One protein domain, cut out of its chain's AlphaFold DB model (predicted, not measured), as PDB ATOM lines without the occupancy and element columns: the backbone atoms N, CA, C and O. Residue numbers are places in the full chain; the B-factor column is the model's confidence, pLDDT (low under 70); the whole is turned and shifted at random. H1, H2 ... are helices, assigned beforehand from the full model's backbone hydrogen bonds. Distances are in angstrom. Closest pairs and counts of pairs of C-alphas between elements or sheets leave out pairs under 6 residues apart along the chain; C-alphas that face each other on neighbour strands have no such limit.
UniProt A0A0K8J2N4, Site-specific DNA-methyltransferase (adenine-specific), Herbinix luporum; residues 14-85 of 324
ATOM      1  N   TYR A  14      97.529 139.821  77.730       37.09
ATOM      2  CA  TYR A  14      98.167 138.502  77.741       37.09
ATOM      3  C   TYR A  14      97.202 137.337  77.819       37.09
ATOM      4  O   TYR A  14      97.485 136.252  77.308       37.09
ATOM      5  N   TYR A  15      96.088 137.556  78.508       40.97
ATOM      6  CA  TYR A  15      95.118 136.514  78.783       40.97
ATOM      7  C   TYR A  15      94.035 136.405  77.702       40.97
ATOM      8  O   TYR A  15      93.328 135.402  77.690       40.97
ATOM      9  N   CYS A  16      93.944 137.362  76.768       64.50
ATOM     10  CA  CYS A  16      92.887 137.392  75.748       64.50
ATOM     11  C   CYS A  16      93.317 136.912  74.358       64.50
ATOM     12  O   CYS A  16      92.448 136.587  73.560       64.50
ATOM     13  N   LEU A  17      94.617 136.811  74.051       78.00
ATOM     14  CA  LEU A  17      95.026 136.233  72.768       78.00
ATOM     15  C   LEU A  17      94.975 134.695  72.812       78.00
ATOM     16  O   LEU A  17      95.562 134.092  73.732       78.00
ATOM     17  N   PRO A  18      94.332 134.046  71.818       90.06
ATOM     18  CA  PRO A  18      94.367 132.597  71.653       90.06
ATOM     19  C   PRO A  18      95.802 132.070  71.653       90.06
ATOM     20  O   PRO A  18      96.706 132.724  71.140       90.06
ATOM     21  N   GLU A  19      96.027 130.875  72.205       90.94
ATOM     22  CA  GLU A  19      97.372 130.307  72.387       90.94
ATOM     23  C   GLU A  19      98.210 130.333  71.103       90.94
ATOM     24  O   GLU A  19      99.354 130.783  71.123       90.94
ATOM     25  N   LYS A  20      97.605 129.954  69.974       93.56
ATOM     26  CA  LYS A  20      98.268 129.920  68.666       93.56
ATOM     27  C   LYS A  20      98.631 131.292  68.093       93.56
ATOM     28  O   LYS A  20      99.451 131.367  67.187       93.56
ATOM     29  N   ALA A  21      98.034 132.363  68.612       91.56
ATOM     30  CA  ALA A  21      98.346 133.736  68.229       91.56
ATOM     31  C   ALA A  21      99.470 134.352  69.076       91.56
ATOM     32  O   ALA A  21      99.926 135.460  68.798       91.56
ATOM     33  N   ARG A  22      99.919 133.661  70.132       88.44
ATOM     34  CA  ARG A  22     100.952 134.175  71.034       88.44
ATOM     35  C   ARG A  22     102.325 134.047  70.392       88.44
ATOM     36  O   ARG A  22     102.678 133.003  69.847       88.44
ATOM     37  N   TYR A  23     103.135 135.089  70.545       87.00
ATOM     38  CA  TYR A  23     104.487 135.128  69.993       87.00
ATOM     39  C   TYR A  23     105.355 133.948  70.472       87.00
ATOM     40  O   TYR A  23     106.020 133.297  69.670       87.00
ATOM     41  N   ASP A  24     105.264 133.595  71.760       88.69
ATOM     42  CA  ASP A  24     105.968 132.459  72.370       88.69
ATOM     43  C   ASP A  24     105.581 131.117  71.733       88.69
ATOM     44  O   ASP A  24     106.434 130.246  71.584       88.69
ATOM     45  N   TYR A  25     104.317 130.941  71.338       91.25
ATOM     46  CA  TYR A  25     103.874 129.732  70.641       91.25
ATOM     47  C   TYR A  25     104.542 129.635  69.264       91.25
ATOM     48  O   TYR A  25     105.111 128.599  68.925       91.25
ATOM     49  N   LEU A  26     104.548 130.736  68.504       93.12
ATOM     50  CA  LEU A  26     105.169 130.800  67.177       93.12
ATOM     51  C   LEU A  26     106.689 130.569  67.231       93.12
ATOM     52  O   LEU A  26     107.246 129.897  66.364       93.12
ATOM     53  N   LEU A  27     107.364 131.076  68.267       91.12
ATOM     54  CA  LEU A  27     108.799 130.867  68.489       91.12
ATOM     55  C   LEU A  27     109.173 129.408  68.774       91.12
ATOM     56  O   LEU A  27     110.279 128.989  68.431       91.12
ATOM     57  N   ASN A  28     108.274 128.658  69.414       92.88
ATOM     58  CA  ASN A  28     108.502 127.281  69.856       92.88
ATOM     59  C   ASN A  28     107.854 126.237  68.930       92.88
ATOM     60  O   ASN A  28     107.674 125.084  69.326       92.88
ATOM     61  N   LEU A  29     107.500 126.620  67.699       93.62
ATOM     62  CA  LEU A  29     107.000 125.680  66.698       93.62
ATOM     63  C   LEU A  29     108.037 124.579  66.398       93.62
ATOM     64  O   LEU A  29     109.230 124.887  66.294       93.62
ATOM     65  N   PRO A  30     107.601 123.323  66.177       92.69
ATOM     66  CA  PRO A  30     108.479 122.244  65.732       92.69
ATOM     67  C   PRO A  30     109.291 122.602  64.479       92.69
ATOM     68  O   PRO A  30     108.879 123.417  63.641       92.69
ATOM     69  N   ASP A  31     110.459 121.980  64.318       85.75
ATOM     70  CA  ASP A  31     111.362 122.278  63.200       85.75
ATOM     71  C   ASP A  31     110.734 121.986  61.826       85.75
ATOM     72  O   ASP A  31     110.945 122.752  60.883       85.75
ATOM     73  N   ASP A  32     109.887 120.963  61.748       90.06
ATOM     74  CA  ASP A  32     109.132 120.533  60.569       90.06
ATOM     75  C   ASP A  32     107.796 121.272  60.366       90.06
ATOM     76  O   ASP A  32     107.159 121.115  59.324       90.06
ATOM     77  N   ALA A  33     107.372 122.110  61.319       93.31
ATOM     78  CA  ALA A  33     106.128 122.865  61.208       93.31
ATOM     79  C   ALA A  33     106.205 123.972  60.142       93.31
ATOM     80  O   ALA A  33     107.226 124.651  59.988       93.31
ATOM     81  N   ASP A  34     105.083 124.205  59.454       94.94
ATOM     82  CA  ASP A  34     104.901 125.315  58.516       94.94
ATOM     83  C   ASP A  34     104.658 126.628  59.285       94.94
ATOM     84  O   ASP A  34     103.540 126.921  59.724       94.94
ATOM     85  N   CYS A  35     105.720 127.419  59.465       95.00
ATOM     86  CA  CYS A  35     105.663 128.703  60.162       95.00
ATOM     87  C   CYS A  35     104.786 129.710  59.412       95.00
ATOM     88  O   CYS A  35     104.039 130.449  60.042       95.00
ATOM     89  N   GLY A  36     104.811 129.715  58.074       96.31
ATOM     90  CA  GLY A  36     103.994 130.631  57.276       96.31
ATOM     91  C   GLY A  36     102.503 130.417  57.524       96.31
ATOM     92  O   GLY A  36     101.764 131.374  57.759       96.31
ATOM     93  N   LYS A  37     102.067 129.153  57.557       97.19
ATOM     94  CA  LYS A  37     100.688 128.799  57.908       97.19
ATOM     95  C   LYS A  37     100.349 129.159  59.357       97.19
ATOM     96  O   LYS A  37      99.267 129.685  59.598       97.19
ATOM     97  N   ALA A  38     101.255 128.908  60.301       97.06
ATOM     98  CA  ALA A  38     101.036 129.236  61.709       97.06
ATOM     99  C   ALA A  38     100.914 130.752  61.950       97.06
ATOM    100  O   ALA A  38     100.038 131.186  62.692       97.06
ATOM    101  N   VAL A  39     101.738 131.569  61.283       96.00
ATOM    102  CA  VAL A  39     101.643 133.035  61.352       96.00
ATOM    103  C   VAL A  39     100.339 133.519  60.712       96.00
ATOM    104  O   VAL A  39      99.665 134.362  61.292       96.00
ATOM    105  N   ASN A  40      99.927 132.962  59.569       97.12
ATOM    106  CA  ASN A  40      98.625 133.281  58.975       97.12
ATOM    107  C   ASN A  40      97.457 132.964  59.933       97.12
ATOM    108  O   ASN A  40      96.571 133.800  60.103       97.12
ATOM    109  N   GLU A  41      97.476 131.794  60.585       97.38
ATOM    110  CA  GLU A  41      96.473 131.403  61.591       97.38
ATOM    111  C   GLU A  41      96.479 132.373  62.786       97.38
ATOM    112  O   GLU A  41      95.420 132.803  63.240       97.38
ATOM    113  N   ALA A  42      97.658 132.785  63.261       95.31
ATOM    114  CA  ALA A  42      97.782 133.789  64.314       95.31
ATOM    115  C   ALA A  42      97.122 135.124  63.928       95.31
ATOM    116  O   ALA A  42      96.385 135.692  64.732       95.31
ATOM    117  N   MET A  43      97.331 135.601  62.694       94.50
ATOM    118  CA  MET A  43      96.700 136.833  62.204       94.50
ATOM    119  C   MET A  43      95.175 136.706  62.169       94.50
ATOM    120  O   MET A  43      94.479 137.602  62.631       94.50
ATOM    121  N   GLU A  44      94.637 135.585  61.681       95.44
ATOM    122  CA  GLU A  44      93.188 135.330  61.677       95.44
ATOM    123  C   GLU A  44      92.582 135.331  63.083       95.44
ATOM    124  O   GLU A  44      91.515 135.906  63.295       95.44
ATOM    125  N   LEU A  45      93.279 134.729  64.048       94.00
ATOM    126  CA  LEU A  45      92.856 134.700  65.445       94.00
ATOM    127  C   LEU A  45      92.865 136.098  66.077       94.00
ATOM    128  O   LEU A  45      91.929 136.442  66.788       94.00
ATOM    129  N   ILE A  46      93.873 136.927  65.788       90.62
ATOM    130  CA  ILE A  46      93.924 138.317  66.275       90.62
ATOM    131  C   ILE A  46      92.774 139.144  65.689       90.62
ATOM    132  O   ILE A  46      92.129 139.912  66.401       90.62
ATOM    133  N   GLU A  47      92.483 138.979  64.397       90.81
ATOM    134  CA  GLU A  47      91.358 139.668  63.759       90.81
ATOM    135  C   GLU A  47      89.996 139.254  64.327       90.81
ATOM    136  O   GLU A  47      89.067 140.059  64.335       90.81
ATOM    137  N   ALA A  48      89.855 138.012  64.798       90.75
ATOM    138  CA  ALA A  48      88.621 137.543  65.422       90.75
ATOM    139  C   ALA A  48      88.342 138.234  66.769       90.75
ATOM    140  O   ALA A  48      87.179 138.449  67.109       90.75
ATOM    141  N   GLU A  49      89.392 138.630  67.493       87.06
ATOM    142  CA  GLU A  49      89.300 139.320  68.787       87.06
ATOM    143  C   GLU A  49      89.116 140.844  68.651       87.06
ATOM    144  O   GLU A  49      88.762 141.515  69.620       87.06
ATOM    145  N   SER A  50      89.340 141.421  67.461       82.94
ATOM    146  CA  SER A  50      89.273 142.872  67.245       82.94
ATOM    147  C   SER A  50      88.480 143.253  66.001       82.94
ATOM    148  O   SER A  50      88.898 143.044  64.861       82.94
ATOM    149  N   THR A  51      87.364 143.953  66.213       83.00
ATOM    150  CA  THR A  51      86.558 144.514  65.119       83.00
ATOM    151  C   THR A  51      87.328 145.527  64.273       83.00
ATOM    152  O   THR A  51      87.015 145.681  63.098       83.00
ATOM    153  N   GLN A  52      88.320 146.213  64.852       81.94
ATOM    154  CA  GLN A  52      89.143 147.201  64.151       81.94
ATOM    155  C   GLN A  52      90.162 146.541  63.214       81.94
ATOM    156  O   GLN A  52      90.474 147.102  62.168       81.94
ATOM    157  N   LEU A  53      90.670 145.355  63.567       88.06
ATOM    158  CA  LEU A  53      91.703 144.658  62.794       88.06
ATOM    159  C   LEU A  53      91.139 143.700  61.740       88.06
ATOM    160  O   LEU A  53      91.897 143.172  60.933       88.06
ATOM    161  N   LYS A  54      89.824 143.479  61.702       89.81
ATOM    162  CA  LYS A  54      89.192 142.548  60.762       89.81
ATOM    163  C   LYS A  54      89.532 142.874  59.298       89.81
ATOM    164  O   LYS A  54      89.146 143.919  58.783       89.81
ATOM    165  N   GLY A  55      90.193 141.943  58.607       91.56
ATOM    166  CA  GLY A  55      90.634 142.089  57.213       91.56
ATOM    167  C   GLY A  55      91.838 143.017  56.999       91.56
ATOM    168  O   GLY A  55      92.141 143.362  55.850       91.56
ATOM    169  N   ILE A  56      92.505 143.441  58.074       92.88
ATOM    170  CA  ILE A  56      93.621 144.392  58.037       92.88
ATOM    171  C   ILE A  56      94.968 143.672  57.999       92.88
ATOM    172  O   ILE A  56      95.867 144.116  57.282       92.88
ATOM    173  N   LEU A  57      95.116 142.575  58.742       93.12
ATOM    174  CA  LEU A  57      96.401 141.910  58.920       93.12
ATOM    175  C   LEU A  57      96.753 141.062  57.683       93.12
ATOM    176  O   LEU A  57      95.892 140.370  57.129       93.12
ATOM    177  N   PRO A  58      98.016 141.090  57.217       92.62
ATOM    178  CA  PRO A  58      98.439 140.295  56.070       92.62
ATOM    179  C   PRO A  58      98.396 138.796  56.392       92.62
ATOM    180  O   PRO A  58      98.800 138.366  57.466       92.62
ATOM    181  N   LYS A  59      97.938 137.984  55.436       94.81
ATOM    182  CA  LYS A  59      97.821 136.515  55.567       94.81
ATOM    183  C   LYS A  59      98.537 135.788  54.426       94.81
ATOM    184  O   LYS A  59      98.085 134.769  53.912       94.81
ATOM    185  N   THR A  60      99.652 136.355  53.977       94.88
ATOM    186  CA  THR A  60     100.443 135.877  52.832       94.88
ATOM    187  C   THR A  60     101.815 135.353  53.259       94.88
ATOM    188  O   THR A  60     102.729 135.251  52.442       94.88
ATOM    189  N   TYR A  61     101.981 134.978  54.533       94.69
ATOM    190  CA  TYR A  61     103.276 134.561  55.072       94.69
ATOM    191  C   TYR A  61     103.772 133.227  54.504       94.69
ATOM    192  O   TYR A  61     104.975 132.998  54.447       94.69
ATOM    193  N   THR A  62     102.883 132.392  53.965       95.69
ATOM    194  CA  THR A  62     103.246 131.171  53.221       95.69
ATOM    195  C   THR A  62     104.020 131.440  51.927       95.69
ATOM    196  O   THR A  62     104.568 130.508  51.345       95.69
ATOM    197  N   SER A  63     104.085 132.694  51.463       95.25
ATOM    198  CA  SER A  63     104.921 133.075  50.315       95.25
ATOM    199  C   SER A  63     106.415 133.177  50.659       95.25
ATOM    200  O   SER A  63     107.253 133.168  49.758       95.25
ATOM    201  N   PHE A  64     106.765 133.235  51.949       94.19
ATOM    202  CA  PHE A  64     108.148 133.271  52.419       94.19
ATOM    203  C   PHE A  64     108.663 131.874  52.767       94.19
ATOM    204  O   PHE A  64     107.910 130.972  53.131       94.19
ATOM    205  N   ARG A  65     109.987 131.702  52.700       95.25
ATOM    206  CA  ARG A  65     110.625 130.461  53.145       95.25
ATOM    207  C   ARG A  65     110.510 130.311  54.665       95.25
ATOM    208  O   ARG A  65     110.625 131.283  55.412       95.25
ATOM    209  N   ASN A  66     110.329 129.073  55.112       93.44
ATOM    210  CA  ASN A  66     110.108 128.744  56.519       93.44
ATOM    211  C   ASN A  66     111.295 129.139  57.422       93.44
ATOM    212  O   ASN A  66     111.104 129.655  58.520       93.44
ATOM    213  N   ASP A  67     112.521 128.928  56.937       93.12
ATOM    214  CA  ASP A  67     113.770 129.291  57.619       93.12
ATOM    215  C   ASP A  67     113.869 130.803  57.866       93.12
ATOM    216  O   ASP A  67     114.150 131.224  58.987       93.12
ATOM    217  N   LEU A  68     113.538 131.607  56.853       94.12
ATOM    218  CA  LEU A  68     113.525 133.066  56.929       94.12
ATOM    219  C   LEU A  68     112.528 133.571  57.978       94.12
ATOM    220  O   LEU A  68     112.867 134.439  58.778       94.12
ATOM    221  N   LEU A  69     111.306 133.030  58.006       93.06
ATOM    222  CA  LEU A  69     110.304 133.434  58.999       93.06
ATOM    223  C   LEU A  69     110.738 133.078  60.424       93.06
ATOM    224  O   LEU A  69     110.605 133.901  61.326       93.06
ATOM    225  N   LYS A  70     111.291 131.877  60.632       91.56
ATOM    226  CA  LYS A  70     111.818 131.460  61.941       91.56
ATOM    227  C   LYS A  70     112.981 132.345  62.393       91.56
ATOM    228  O   LYS A  70     113.060 132.694  63.569       91.56
ATOM    229  N   GLU A  71     113.868 132.727  61.477       92.25
ATOM    230  CA  GLU A  71     114.958 133.662  61.762       92.25
ATOM    231  C   GLU A  71     114.427 135.050  62.140       92.25
ATOM    232  O   GLU A  71     114.826 135.589  63.172       92.25
ATOM    233  N   LEU A  72     113.466 135.591  61.383       91.25
ATOM    234  CA  LEU A  72     112.817 136.864  61.708       91.25
ATOM    235  C   LEU A  72     112.159 136.828  63.090       91.25
ATOM    236  O   LEU A  72     112.390 137.733  63.891       91.25
ATOM    237  N   LEU A  73     111.414 135.765  63.413       89.56
ATOM    238  CA  LEU A  73     110.805 135.616  64.737       89.56
ATOM    239  C   LEU A  73     111.861 135.661  65.854       89.56
ATOM    240  O   LEU A  73     111.670 136.335  66.869       89.56
ATOM    241  N   ARG A  74     113.005 134.995  65.657       88.75
ATOM    242  CA  ARG A  74     114.119 134.998  66.617       88.75
ATOM    243  C   ARG A  74     114.779 136.369  66.754       88.75
ATOM    244  O   ARG A  74     115.089 136.755  67.875       88.75
ATOM    245  N   ILE A  75     114.961 137.113  65.661       87.50
ATOM    246  CA  ILE A  75     115.530 138.475  65.686       87.50
ATOM    247  C   ILE A  75     114.680 139.402  66.562       87.50
ATOM    248  O   ILE A  75     115.216 140.156  67.373       87.50
ATOM    249  N   PHE A  76     113.355 139.315  66.431       82.69
ATOM    250  CA  PHE A  76     112.411 140.095  67.233       82.69
ATOM    251  C   PHE A  76     112.197 139.531  68.655       82.69
ATOM    252  O   PHE A  76     111.574 140.189  69.480       82.69
ATOM    253  N   ASN A  77     112.758 138.363  68.992       82.12
ATOM    254  CA  ASN A  77     112.794 137.811  70.354       82.12
ATOM    255  C   ASN A  77     114.061 138.243  71.121       82.12
ATOM    256  O   ASN A  77     114.780 137.421  71.693       82.12
ATOM    257  N   ASN A  78     114.378 139.535  71.092       74.44
ATOM    258  CA  ASN A  78     115.537 140.091  71.783       74.44
ATOM    259  C   ASN A  78     115.099 140.699  73.121       74.44
ATOM    260  O   ASN A  78     114.209 141.544  73.147       74.44
ATOM    261  N   SER A  79     115.741 140.315  74.230       67.00
ATOM    262  CA  SER A  79     115.423 140.842  75.565       67.00
ATOM    263  C   SER A  79     115.590 142.357  75.668       67.00
ATOM    264  O   SER A  79     114.857 142.986  76.424       67.00
ATOM    265  N   ALA A  80     116.461 142.962  74.853       64.69
ATOM    266  CA  ALA A  80     116.592 144.415  74.764       64.69
ATOM    267  C   ALA A  80     115.293 145.110  74.312       64.69
ATOM    268  O   ALA A  80     115.067 146.262  74.667       64.69
ATOM    269  N   LEU A  81     114.415 144.418  73.574       65.56
ATOM    270  CA  LEU A  81     113.094 144.937  73.195       65.56
ATOM    271  C   LEU A  81     112.095 144.923  74.362       65.56
ATOM    272  O   LEU A  81     111.084 145.605  74.292       65.56
ATOM    273  N   ASN A  82     112.381 144.173  75.431       59.56
ATOM    274  CA  ASN A  82     111.537 144.097  76.628       59.56
ATOM    275  C   ASN A  82     111.980 145.077  77.729       59.56
ATOM    276  O   ASN A  82     111.206 145.370  78.635       59.56
ATOM    277  N   GLU A  83     113.233 145.541  77.691       54.81
ATOM    278  CA  GLU A  83     113.824 146.420  78.714       54.81
ATOM    279  C   GLU A  83     113.648 147.913  78.401       54.81
ATOM    280  O   GLU A  83     113.771 148.763  79.285       54.81
ATOM    281  N   ILE A  84     113.343 148.245  77.146       51.34
ATOM    282  CA  ILE A  84     113.141 149.614  76.683       51.34
ATOM    283  C   ILE A  84     111.632 149.867  76.638       51.34
ATOM    284  O   ILE A  84     110.955 149.209  75.863       51.34
ATOM    285  N   ASN A  85     111.167 150.791  77.492       55.88
ATOM    286  CA  ASN A  85     109.880 151.521  77.544       55.88
ATOM    287  C   ASN A  85     108.764 151.121  76.544       55.88
ATOM    288  O   ASN A  85     109.042 150.925  75.366       55.88
TER     289      ASN A  85
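This is residues 14 to 85 of the 324 residues of the protein "Site-specific DNA-methyltransferase (adenine-specific)" of Herbinix luporum (UniProt A0A0K8J2N4). Two helices, the long H2 and the shorter H3, make a steep V that meets at their first residues, with the short helix H1 set toward one side of its opening. The long link of residues 50 to 65 folds back along H2 to reach the start of H3, and residues 78 to 85, with the small helix H4 among them, stick out as a free tail. The printed part has 72 residues, with four named helices in the order H1, H2, H3, H4 and no named strand; the class is all helix, although under half of the residues, 34 of 72, are in named elements. The whole is compact, with a radius of gyration of the C-alphas of 12.8 A, and spans 33 by 30 by 18 A.

H1, residues 23 to 27, and H2, residues 35 to 49, only just touch, with 3 pairs of C-alphas within 8 A; the closest are those of Leu 26 and Ala 38, 7.0 A apart. H2 touches H1 with residues 35 to 39 alone. H1 also touches H3, residues 66 to 75, where the closest C-alphas are those of Leu 27 and Leu 73, 6.4 A apart. H2 touches H3 with residues 35 to 36 alone, and the closest C-alphas, those of Cys 35 and Asn 66, are 5.7 A apart. The lines of H2 and H3 stand at a steep tilt of 61 degrees, and the two run the same way. H4, residues 80 to 83, is apart from H1, H2 and H3. In H1, H2 and H3 every O i to N i+4 pair is within hydrogen-bond range; H4 is too short for such a pair, and its one O i to N i+3 pair is not within range.

H1 begins at C-alpha 23, at (104.487, 135.128, 69.993), and has 5 residues. H2, the longest helix, measures 21.3 A from C-alpha 35, at (105.663, 128.703, 60.162), to C-alpha 49. H3 measures 14.4 A from C-alpha 66 to C-alpha 75. H4 has 4 residues and ends at C-alpha 83, at (113.824, 146.420, 78.714).

The two C-alphas farthest apart are those of Asp 32 and Asn 85, at 35.3 A. The printed part has no cut. The link from H1 to H2 is short, that from H2 to H3 is long with 16 residues, and that from H3 to H4 is tight. Residues 78 to 85 stand free; without them the body spans 32 by 25 by 19 A. The mean pLDDT of the printed part is 86.4, and residues 14 to 16 and 79 to 85 are under 70.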